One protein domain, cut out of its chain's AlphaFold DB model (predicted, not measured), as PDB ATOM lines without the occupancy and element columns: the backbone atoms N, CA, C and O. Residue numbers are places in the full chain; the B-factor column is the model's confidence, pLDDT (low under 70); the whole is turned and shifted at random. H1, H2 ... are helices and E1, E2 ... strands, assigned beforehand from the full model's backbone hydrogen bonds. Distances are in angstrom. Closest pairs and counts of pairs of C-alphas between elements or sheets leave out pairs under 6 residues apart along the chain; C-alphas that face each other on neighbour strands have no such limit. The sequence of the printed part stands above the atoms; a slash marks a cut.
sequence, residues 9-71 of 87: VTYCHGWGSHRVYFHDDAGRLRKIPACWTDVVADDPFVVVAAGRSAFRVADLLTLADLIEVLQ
ATOM      1  N   VAL A   9     -28.684  26.704   6.271       86.69
ATOM      2  CA  VAL A   9     -27.402  27.028   6.909       86.69
ATOM      3  C   VAL A   9     -27.660  27.714   8.243       86.69
ATOM      4  O   VAL A   9     -27.158  27.271   9.268       86.69
ATOM      5  N   THR A  10     -28.467  28.776   8.219       85.50
ATOM      6  CA  THR A  10     -28.777  29.593   9.394       85.50
ATOM      7  C   THR A  10     -30.141  30.244   9.237       85.50
ATOM      8  O   THR A  10     -30.537  30.647   8.142       85.50
ATOM      9  N   TYR A  11     -30.817  30.421  10.365       78.44
ATOM     10  CA  TYR A  11     -31.971  31.290  10.511       78.44
ATOM     11  C   TYR A  11     -31.592  32.488  11.386       78.44
ATOM     12  O   TYR A  11     -31.139  32.305  12.516       78.44
ATOM     13  N   CYS A  12     -31.762  33.709  10.874       75.38
ATOM     14  CA  CYS A  12     -31.484  34.934  11.627       75.38
ATOM     15  C   CYS A  12     -32.757  35.752  11.835       75.38
ATOM     16  O   CYS A  12     -33.523  35.993  10.896       75.38
ATOM     17  N   HIS A  13     -32.918  36.253  13.060       68.00
ATOM     18  CA  HIS A  13     -33.905  37.269  13.401       68.00
ATOM     19  C   HIS A  13     -33.245  38.652  13.329       68.00
ATOM     20  O   HIS A  13     -32.305  38.938  14.068       68.00
ATOM     21  N   GLY A  14     -33.698  39.490  12.399       61.25
ATOM     22  CA  GLY A  14     -33.314  40.899  12.307       61.25
ATOM     23  C   GLY A  14     -34.527  41.810  12.473       61.25
ATOM     24  O   GLY A  14     -35.651  41.322  12.570       61.25
ATOM     25  N   TRP A  15     -34.295  43.128  12.469       53.00
ATOM     26  CA  TRP A  15     -35.315  44.176  12.623       53.00
ATOM     27  C   TRP A  15     -36.492  43.986  11.645       53.00
ATOM     28  O   TRP A  15     -36.451  44.446  10.507       53.00
ATOM     29  N   GLY A  16     -37.534  43.282  12.095       57.50
ATOM     30  CA  GLY A  16     -38.804  43.107  11.388       57.50
ATOM     31  C   GLY A  16     -38.848  42.027  10.301       57.50
ATOM     32  O   GLY A  16     -39.852  41.937   9.598       57.50
ATOM     33  N   SER A  17     -37.810  41.205  10.107       67.31
ATOM     34  CA  SER A  17     -37.858  40.142   9.089       67.31
ATOM     35  C   SER A  17     -36.994  38.940   9.442       67.31
ATOM     36  O   SER A  17     -35.774  39.039   9.594       67.31
ATOM     37  N   HIS A  18     -37.644  37.783   9.509       83.25
ATOM     38  CA  HIS A  18     -37.001  36.483   9.625       83.25
ATOM     39  C   HIS A  18     -36.375  36.117   8.281       83.25
ATOM     40  O   HIS A  18     -37.038  36.208   7.245       83.25
ATOM     41  N   ARG A  19     -35.098  35.731   8.273       86.19
ATOM     42  CA  ARG A  19     -34.384  35.346   7.050       86.19
ATOM     43  C   ARG A  19     -33.735  33.983   7.205       86.19
ATOM     44  O   ARG A  19     -33.195  33.664   8.263       86.19
ATOM     45  N   VAL A  20     -33.750  33.226   6.117       88.69
ATOM     46  CA  VAL A  20     -33.064  31.941   5.989       88.69
ATOM     47  C   VAL A  20     -31.872  32.089   5.061       88.69
ATOM     48  O   VAL A  20     -31.933  32.802   4.056       88.69
ATOM     49  N   TYR A  21     -30.784  31.421   5.418       89.94
ATOM     50  CA  TYR A  21     -29.562  31.338   4.633       89.94
ATOM     51  C   TYR A  21     -29.393  29.912   4.121       89.94
ATOM     52  O   TYR A  21     -29.582  28.964   4.882       89.94
ATOM     53  N   PHE A  22     -29.022  29.754   2.856       89.56
ATOM     54  CA  PHE A  22     -28.825  28.451   2.218       89.56
ATOM     55  C   PHE A  22     -27.735  28.533   1.145       89.56
ATOM     56  O   PHE A  22     -27.396  29.627   0.692       89.56
ATOM     57  N   HIS A  23     -27.181  27.394   0.733       90.75
ATOM     58  CA  HIS A  23     -26.293  27.330  -0.431       90.75
ATOM     59  C   HIS A  23     -27.102  27.039  -1.698       90.75
ATOM     60  O   HIS A  23     -27.922  26.122  -1.694       90.75
ATOM     61  N   ASP A  24     -26.875  27.810  -2.763       87.25
ATOM     62  CA  ASP A  24     -27.427  27.506  -4.089       87.25
ATOM     63  C   ASP A  24     -26.681  26.344  -4.774       87.25
ATOM     64  O   ASP A  24     -25.682  25.837  -4.259       87.25
ATOM     65  N   ASP A  25     -27.151  25.940  -5.957       86.62
ATOM     66  CA  ASP A  25     -26.561  24.848  -6.749       86.62
ATOM     67  C   ASP A  25     -25.080  25.106  -7.118       86.62
ATOM     68  O   ASP A  25     -24.336  24.174  -7.416       86.62
ATOM     69  N   ALA A  26     -24.626  26.365  -7.077       88.19
ATOM     70  CA  ALA A  26     -23.236  26.765  -7.305       88.19
ATOM     71  C   ALA A  26     -22.423  26.890  -5.998       88.19
ATOM     72  O   ALA A  26     -21.308  27.414  -6.006       88.19
ATOM     73  N   GLY A  27     -22.983  26.456  -4.863       87.19
ATOM     74  CA  GLY A  27     -22.367  26.523  -3.541       87.19
ATOM     75  C   GLY A  27     -22.330  27.926  -2.929       87.19
ATOM     76  O   GLY A  27     -21.725  28.117  -1.871       87.19
ATOM     77  N   ARG A  28     -22.965  28.933  -3.538       89.06
ATOM     78  CA  ARG A  28     -22.942  30.310  -3.022       89.06
ATOM     79  C   ARG A  28     -23.962  30.479  -1.908       89.06
ATOM     80  O   ARG A  28     -25.103  30.043  -2.031       89.06
ATOM     81  N   LEU A  29     -23.569  31.179  -0.844       89.94
ATOM     82  CA  LEU A  29     -24.474  31.518   0.250       89.94
ATOM     83  C   LEU A  29     -25.497  32.567  -0.214       89.94
ATOM     84  O   LEU A  29     -25.143  33.680  -0.608       89.94
ATOM     85  N   ARG A  30     -26.776  32.208  -0.150       88.50
ATOM     86  CA  ARG A  30     -27.932  33.054  -0.462       88.50
ATOM     87  C   ARG A  30     -28.763  33.291   0.787       88.50
ATOM     88  O   ARG A  30     -28.691  32.526   1.744       88.50
ATOM     89  N   LYS A  31     -29.549  34.370   0.767       86.94
ATOM     90  CA  LYS A  31     -30.493  34.715   1.832       86.94
ATOM     91  C   LYS A  31     -31.839  35.115   1.245       86.94
ATOM     92  O   LYS A  31     -31.872  35.919   0.314       86.94
ATOM     93  N   ILE A  32     -32.926  34.613   1.818       88.00
ATOM     94  CA  ILE A  32     -34.305  34.984   1.460       88.00
ATOM     95  C   ILE A  32     -35.155  35.158   2.728       88.00
ATOM     96  O   ILE A  32     -34.742  34.709   3.803       88.00
ATOM     97  N   PRO A  33     -36.299  35.858   2.656       88.06
ATOM     98  CA  PRO A  33     -37.257  35.899   3.755       88.06
ATOM     99  C   PRO A  33     -37.741  34.495   4.126       88.06
ATOM    100  O   PRO A  33     -38.056  33.691   3.254       88.06
ATOM    101  N   ALA A  34     -37.813  34.205   5.423       87.44
ATOM    102  CA  ALA A  34     -38.266  32.908   5.915       87.44
ATOM    103  C   ALA A  34     -39.742  32.654   5.573       87.44
ATOM    104  O   ALA A  34     -40.101  31.523   5.284       87.44
ATOM    105  N   CYS A  35     -40.567  33.707   5.524       84.25
ATOM    106  CA  CYS A  35     -41.983  33.637   5.144       84.25
ATOM    107  C   CYS A  35     -42.229  33.187   3.693       84.25
ATOM    108  O   CYS A  35     -43.374  32.992   3.309       84.25
ATOM    109  N   TRP A  36     -41.185  33.054   2.868       85.75
ATOM    110  CA  TRP A  36     -41.289  32.462   1.528       85.75
ATOM    111  C   TRP A  36     -40.951  30.969   1.513       85.75
ATOM    112  O   TRP A  36     -40.908  30.355   0.450       85.75
ATOM    113  N   THR A  37     -40.638  30.407   2.676       86.88
ATOM    114  CA  THR A  37     -40.255  29.012   2.869       86.88
ATOM    115  C   THR A  37     -41.159  28.382   3.918       86.88
ATOM    116  O   THR A  37     -41.789  29.080   4.703       86.88
ATOM    117  N   ASP A  38     -41.154  27.062   3.974       85.94
ATOM    118  CA  ASP A  38     -41.829  26.250   4.988       85.94
ATOM    119  C   ASP A  38     -41.099  26.216   6.348       85.94
ATOM    120  O   ASP A  38     -41.547  25.559   7.284       85.94
ATOM    121  N   VAL A  39     -39.980  26.939   6.488       86.62
ATOM    122  CA  VAL A  39     -39.186  27.002   7.730       86.62
ATOM    123  C   VAL A  39     -39.944  27.686   8.874       86.62
ATOM    124  O   VAL A  39     -39.664  27.429  10.045       86.62
ATOM    125  N   VAL A  40     -40.886  28.574   8.557       83.50
ATOM    126  CA  VAL A  40     -41.740  29.250   9.541       83.50
ATOM    127  C   VAL A  40     -43.200  29.001   9.205       83.50
ATOM    128  O   VAL A  40     -43.544  28.764   8.053       83.50
ATOM    129  N   ALA A  41     -44.061  29.068  10.219       83.56
ATOM    130  CA  ALA A  41     -45.499  29.027   9.998       83.56
ATOM    131  C   ALA A  41     -45.950  30.183   9.089       83.56
ATOM    132  O   ALA A  41     -45.350  31.264   9.105       83.56
ATOM    133  N   ASP A  42     -47.033  29.952   8.346       83.44
ATOM    134  CA  ASP A  42     -47.625  30.958   7.469       83.44
ATOM    135  C   ASP A  42     -47.971  32.238   8.241       83.44
ATOM    136  O   ASP A  42     -48.506  32.209   9.353       83.44
ATOM    137  N   ASP A  43     -47.683  33.388   7.628       83.94
ATOM    138  CA  ASP A  43     -48.031  34.684   8.202       83.94
ATOM    139  C   ASP A  43     -49.567  34.827   8.308       83.94
ATOM    140  O   ASP A  43     -50.278  34.476   7.357       83.94
ATOM    141  N   PRO A  44     -50.113  35.387   9.408       87.38
ATOM    142  CA  PRO A  44     -51.556  35.560   9.579       87.38
ATOM    143  C   PRO A  44     -52.249  36.273   8.413       87.38
ATOM    144  O   PRO A  44     -53.397  35.958   8.104       87.38
ATOM    145  N   PHE A  45     -51.573  37.205   7.736       87.00
ATOM    146  CA  PHE A  45     -52.103  37.844   6.535       87.00
ATOM    147  C   PHE A  45     -52.368  36.829   5.421       87.00
ATOM    148  O   PHE A  45     -53.427  36.868   4.801       87.00
ATOM    149  N   VAL A  46     -51.421  35.922   5.173       85.88
ATOM    150  CA  VAL A  46     -51.531  34.884   4.137       85.88
ATOM    151  C   VAL A  46     -52.645  33.901   4.497       85.88
ATOM    152  O   VAL A  46     -53.474  33.571   3.647       85.88
ATOM    153  N   VAL A  47     -52.743  33.530   5.776       90.56
ATOM    154  CA  VAL A  47     -53.829  32.683   6.290       90.56
ATOM    155  C   VAL A  47     -55.196  33.343   6.061       90.56
ATOM    156  O   VAL A  47     -56.096  32.729   5.489       90.56
ATOM    157  N   VAL A  48     -55.354  34.620   6.429       93.44
ATOM    158  CA  VAL A  48     -56.605  35.386   6.245       93.44
ATOM    159  C   VAL A  48     -56.912  35.655   4.767       93.44
ATOM    160  O   VAL A  48     -58.079  35.737   4.364       93.44
ATOM    161  N   ALA A  49     -55.886  35.774   3.922       90.69
ATOM    162  CA  ALA A  49     -56.065  35.928   2.487       90.69
ATOM    163  C   ALA A  49     -56.746  34.701   1.860       90.69
ATOM    164  O   ALA A  49     -57.399  34.860   0.825       90.69
ATOM    165  N   ALA A  50     -56.666  33.523   2.493       91.19
ATOM    166  CA  ALA A  50     -57.364  32.300   2.090       91.19
ATOM    167  C   ALA A  50     -57.131  31.953   0.606       91.19
ATOM    168  O   ALA A  50     -58.066  31.726  -0.159       91.19
ATOM    169  N   GLY A  51     -55.866  32.003   0.176       88.62
ATOM    170  CA  GLY A  51     -55.460  31.728  -1.207       88.62
ATOM    171  C   GLY A  51     -55.612  32.900  -2.184       88.62
ATOM    172  O   GLY A  51     -55.178  32.791  -3.326       88.62
ATOM    173  N   ARG A  52     -56.164  34.045  -1.756       91.06
ATOM    174  CA  ARG A  52     -56.246  35.262  -2.593       91.06
ATOM    175  C   ARG A  52     -54.916  36.005  -2.708       91.06
ATOM    176  O   ARG A  52     -54.734  36.780  -3.639       91.06
ATOM    177  N   SER A  53     -54.007  35.790  -1.760       88.75
ATOM    178  CA  SER A  53     -52.644  36.308  -1.811       88.75
ATOM    179  C   SER A  53     -51.693  35.353  -1.108       88.75
ATOM    180  O   SER A  53     -51.942  34.967   0.031       88.75
ATOM    181  N   ALA A  54     -50.596  35.007  -1.780       84.44
ATOM    182  CA  ALA A  54     -49.520  34.197  -1.209       84.44
ATOM    183  C   ALA A  54     -48.499  35.036  -0.416       84.44
ATOM    184  O   ALA A  54     -47.709  34.485   0.339       84.44
ATOM    185  N   PHE A  55     -48.505  36.363  -0.587       85.75
ATOM    186  CA  PHE A  55     -47.499  37.268  -0.028       85.75
ATOM    187  C   PHE A  55     -48.139  38.547   0.516       85.75
ATOM    188  O   PHE A  55     -49.166  39.007   0.005       85.75
ATOM    189  N   ARG A  56     -47.513  39.170   1.521       87.56
ATOM    190  CA  ARG A  56     -47.833  40.552   1.911       87.56
ATOM    191  C   ARG A  56     -47.213  41.527   0.910       87.56
ATOM    192  O   ARG A  56     -46.281  41.191   0.185       87.56
ATOM    193  N   VAL A  57     -47.657  42.781   0.925       87.75
ATOM    194  CA  VAL A  57     -47.075  43.833   0.066       87.75
ATOM    195  C   VAL A  57     -45.568  44.001   0.309       87.75
ATOM    196  O   VAL A  57     -44.802  44.085  -0.643       87.75
ATOM    197  N   ALA A  58     -45.124  43.984   1.570       86.38
ATOM    198  CA  ALA A  58     -43.702  44.084   1.912       86.38
ATOM    199  C   ALA A  58     -42.867  42.921   1.344       86.38
ATOM    200  O   ALA A  58     -41.725  43.106   0.914       86.38
ATOM    201  N   ASP A  59     -43.460  41.726   1.305       87.31
ATOM    202  CA  ASP A  59     -42.837  40.541   0.730       87.31
ATOM    203  C   ASP A  59     -42.711  40.701  -0.800       87.31
ATOM    204  O   ASP A  59     -41.649  40.447  -1.356       87.31
ATOM    205  N   LEU A  60     -43.736  41.225  -1.484       90.06
ATOM    206  CA  LEU A  60     -43.672  41.500  -2.929       90.06
ATOM    207  C   LEU A  60     -42.613  42.550  -3.300       90.06
ATOM    208  O   LEU A  60     -41.917  42.382  -4.298       90.06
ATOM    209  N   LEU A  61     -42.459  43.604  -2.493       90.31
ATOM    210  CA  LEU A  61     -41.401  44.603  -2.692       90.31
ATOM    211  C   LEU A  61     -40.012  43.972  -2.551       90.31
ATOM    212  O   LEU A  61     -39.159  44.135  -3.417       90.31
ATOM    213  N   THR A  62     -39.821  43.153  -1.515       88.69
ATOM    214  CA  THR A  62     -38.559  42.426  -1.312       88.69
ATOM    215  C   THR A  62     -38.261  41.467  -2.472       88.69
ATOM    216  O   THR A  62     -37.100  41.263  -2.829       88.69
ATOM    217  N   LEU A  63     -39.294  40.860  -3.065       89.25
ATOM    218  CA  LEU A  63     -39.151  40.006  -4.244       89.25
ATOM    219  C   LEU A  63     -38.726  40.801  -5.477       89.25
ATOM    220  O   LEU A  63     -37.838  40.344  -6.197       89.25
ATOM    221  N   ALA A  64     -39.311  41.978  -5.699       91.88
ATOM    222  CA  ALA A  64     -38.914  42.861  -6.790       91.88
ATOM    223  C   ALA A  64     -37.431  43.252  -6.679       91.88
ATOM    224  O   ALA A  64     -36.683  43.054  -7.639       91.88
ATOM    225  N   ASP A  65     -36.989  43.668  -5.489       89.81
ATOM    226  CA  ASP A  65     -35.585  44.006  -5.223       89.81
ATOM    227  C   ASP A  65     -34.656  42.809  -5.483       89.81
ATOM    228  O   ASP A  65     -33.586  42.936  -6.084       89.81
ATOM    229  N   LEU A  66     -35.056  41.607  -5.046       87.50
ATOM    230  CA  LEU A  66     -34.257  40.401  -5.257       87.50
ATOM    231  C   LEU A  66     -34.143  40.055  -6.746       87.50
ATOM    232  O   LEU A  66     -33.063  39.679  -7.199       87.50
ATOM    233  N   ILE A  67     -35.230  40.185  -7.508       90.19
ATOM    234  CA  ILE A  67     -35.219  39.960  -8.957       90.19
ATOM    235  C   ILE A  67     -34.276  40.955  -9.632       90.19
ATOM    236  O   ILE A  67     -33.467  40.535 -10.455       90.19
ATOM    237  N   GLU A  68     -34.322  42.234  -9.262       90.00
ATOM    238  CA  GLU A  68     -33.436  43.258  -9.825       90.00
ATOM    239  C   GLU A  68     -31.953  42.933  -9.578       90.00
ATOM    240  O   GLU A  68     -31.128  43.037 -10.486       90.00
ATOM    241  N   VAL A  69     -31.613  42.443  -8.381       86.12
ATOM    242  CA  VAL A  69     -30.244  42.016  -8.040       86.12
ATOM    243  C   VAL A  69     -29.819  40.745  -8.785       86.12
ATOM    244  O   VAL A  69     -28.642  40.585  -9.120       86.12
ATOM    245  N   LEU A  70     -30.744  39.807  -8.999       83.25
ATOM    246  CA  LEU A  70     -30.456  38.518  -9.635       83.25
ATOM    247  C   LEU A  70     -30.464  38.581 -11.161       83.25
ATOM    248  O   LEU A  70     -29.869  37.707 -11.796       83.25
ATOM    249  N   GLN A  71     -31.115  39.580 -11.756       83.94
ATOM    250  CA  GLN A  71     -31.071  39.774 -13.195       83.94
ATOM    251  C   GLN A  71     -29.620  40.043 -13.621       83.94
ATOM    252  O   GLN A  71     -29.003  41.012 -13.171       83.94
TER     253      GLN A  71
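This is residues 9 to 71 of the 87 residues of an uncharacterized protein of Acidobacteria bacterium (UniProt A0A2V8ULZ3). A small three-stranded meander sheet, E1, E2 and E3, makes one end, and the chain leads from it to the short helix H1 at the far end, then folds back into the longer helix H2, which only grazes the sheet beside E3. Residues 47 to 52 stick out, of which 47 to 49 belong to H1. The printed part has 63 residues, with three named strands followed by two named helices; the sheet's order is E1, E2, E3, antiparallel throughout, and the class is mixed, helices and strands. The whole is only just compact, close to loose, with a radius of gyration of the C-alphas of 12.7 A and spans of 36 by 25 by 23 A.

E1, residues 9 to 14, begins at C-alpha 9 (-27.402, 27.028, 6.909) and is 16.0 A long. E2, residues 17 to 23, measures 19.7 A, and E3, residues 29 to 33, 14.0 A. H1 takes residues 44 to 49. H2, residues 57 to 70, is 20.0 A long and ends at C-alpha 70 (-30.456, 38.518, -9.635).

E1 and E2 form a hairpin at 161 degrees, with N 9 and O 21 at 2.8 A. E2 and E3 form another at 151 degrees, with N 30 and O 22 at 2.8 A. The closest C-alphas of E3 and H2, those of Pro 33 and Asp 59, are 7.9 A apart. H2 is on the sheet but only grazes it, with residues 59 to 66. H1 is not on the sheet, and is apart from H2. In both helices every O i to N i+4 pair is within hydrogen-bond range.

The C-alphas of Ala 26 and Val 48, the two farthest apart, are 37.0 A from each other. The printed part has no cut and no long link. Residues 13 to 17 have pLDDT under 70.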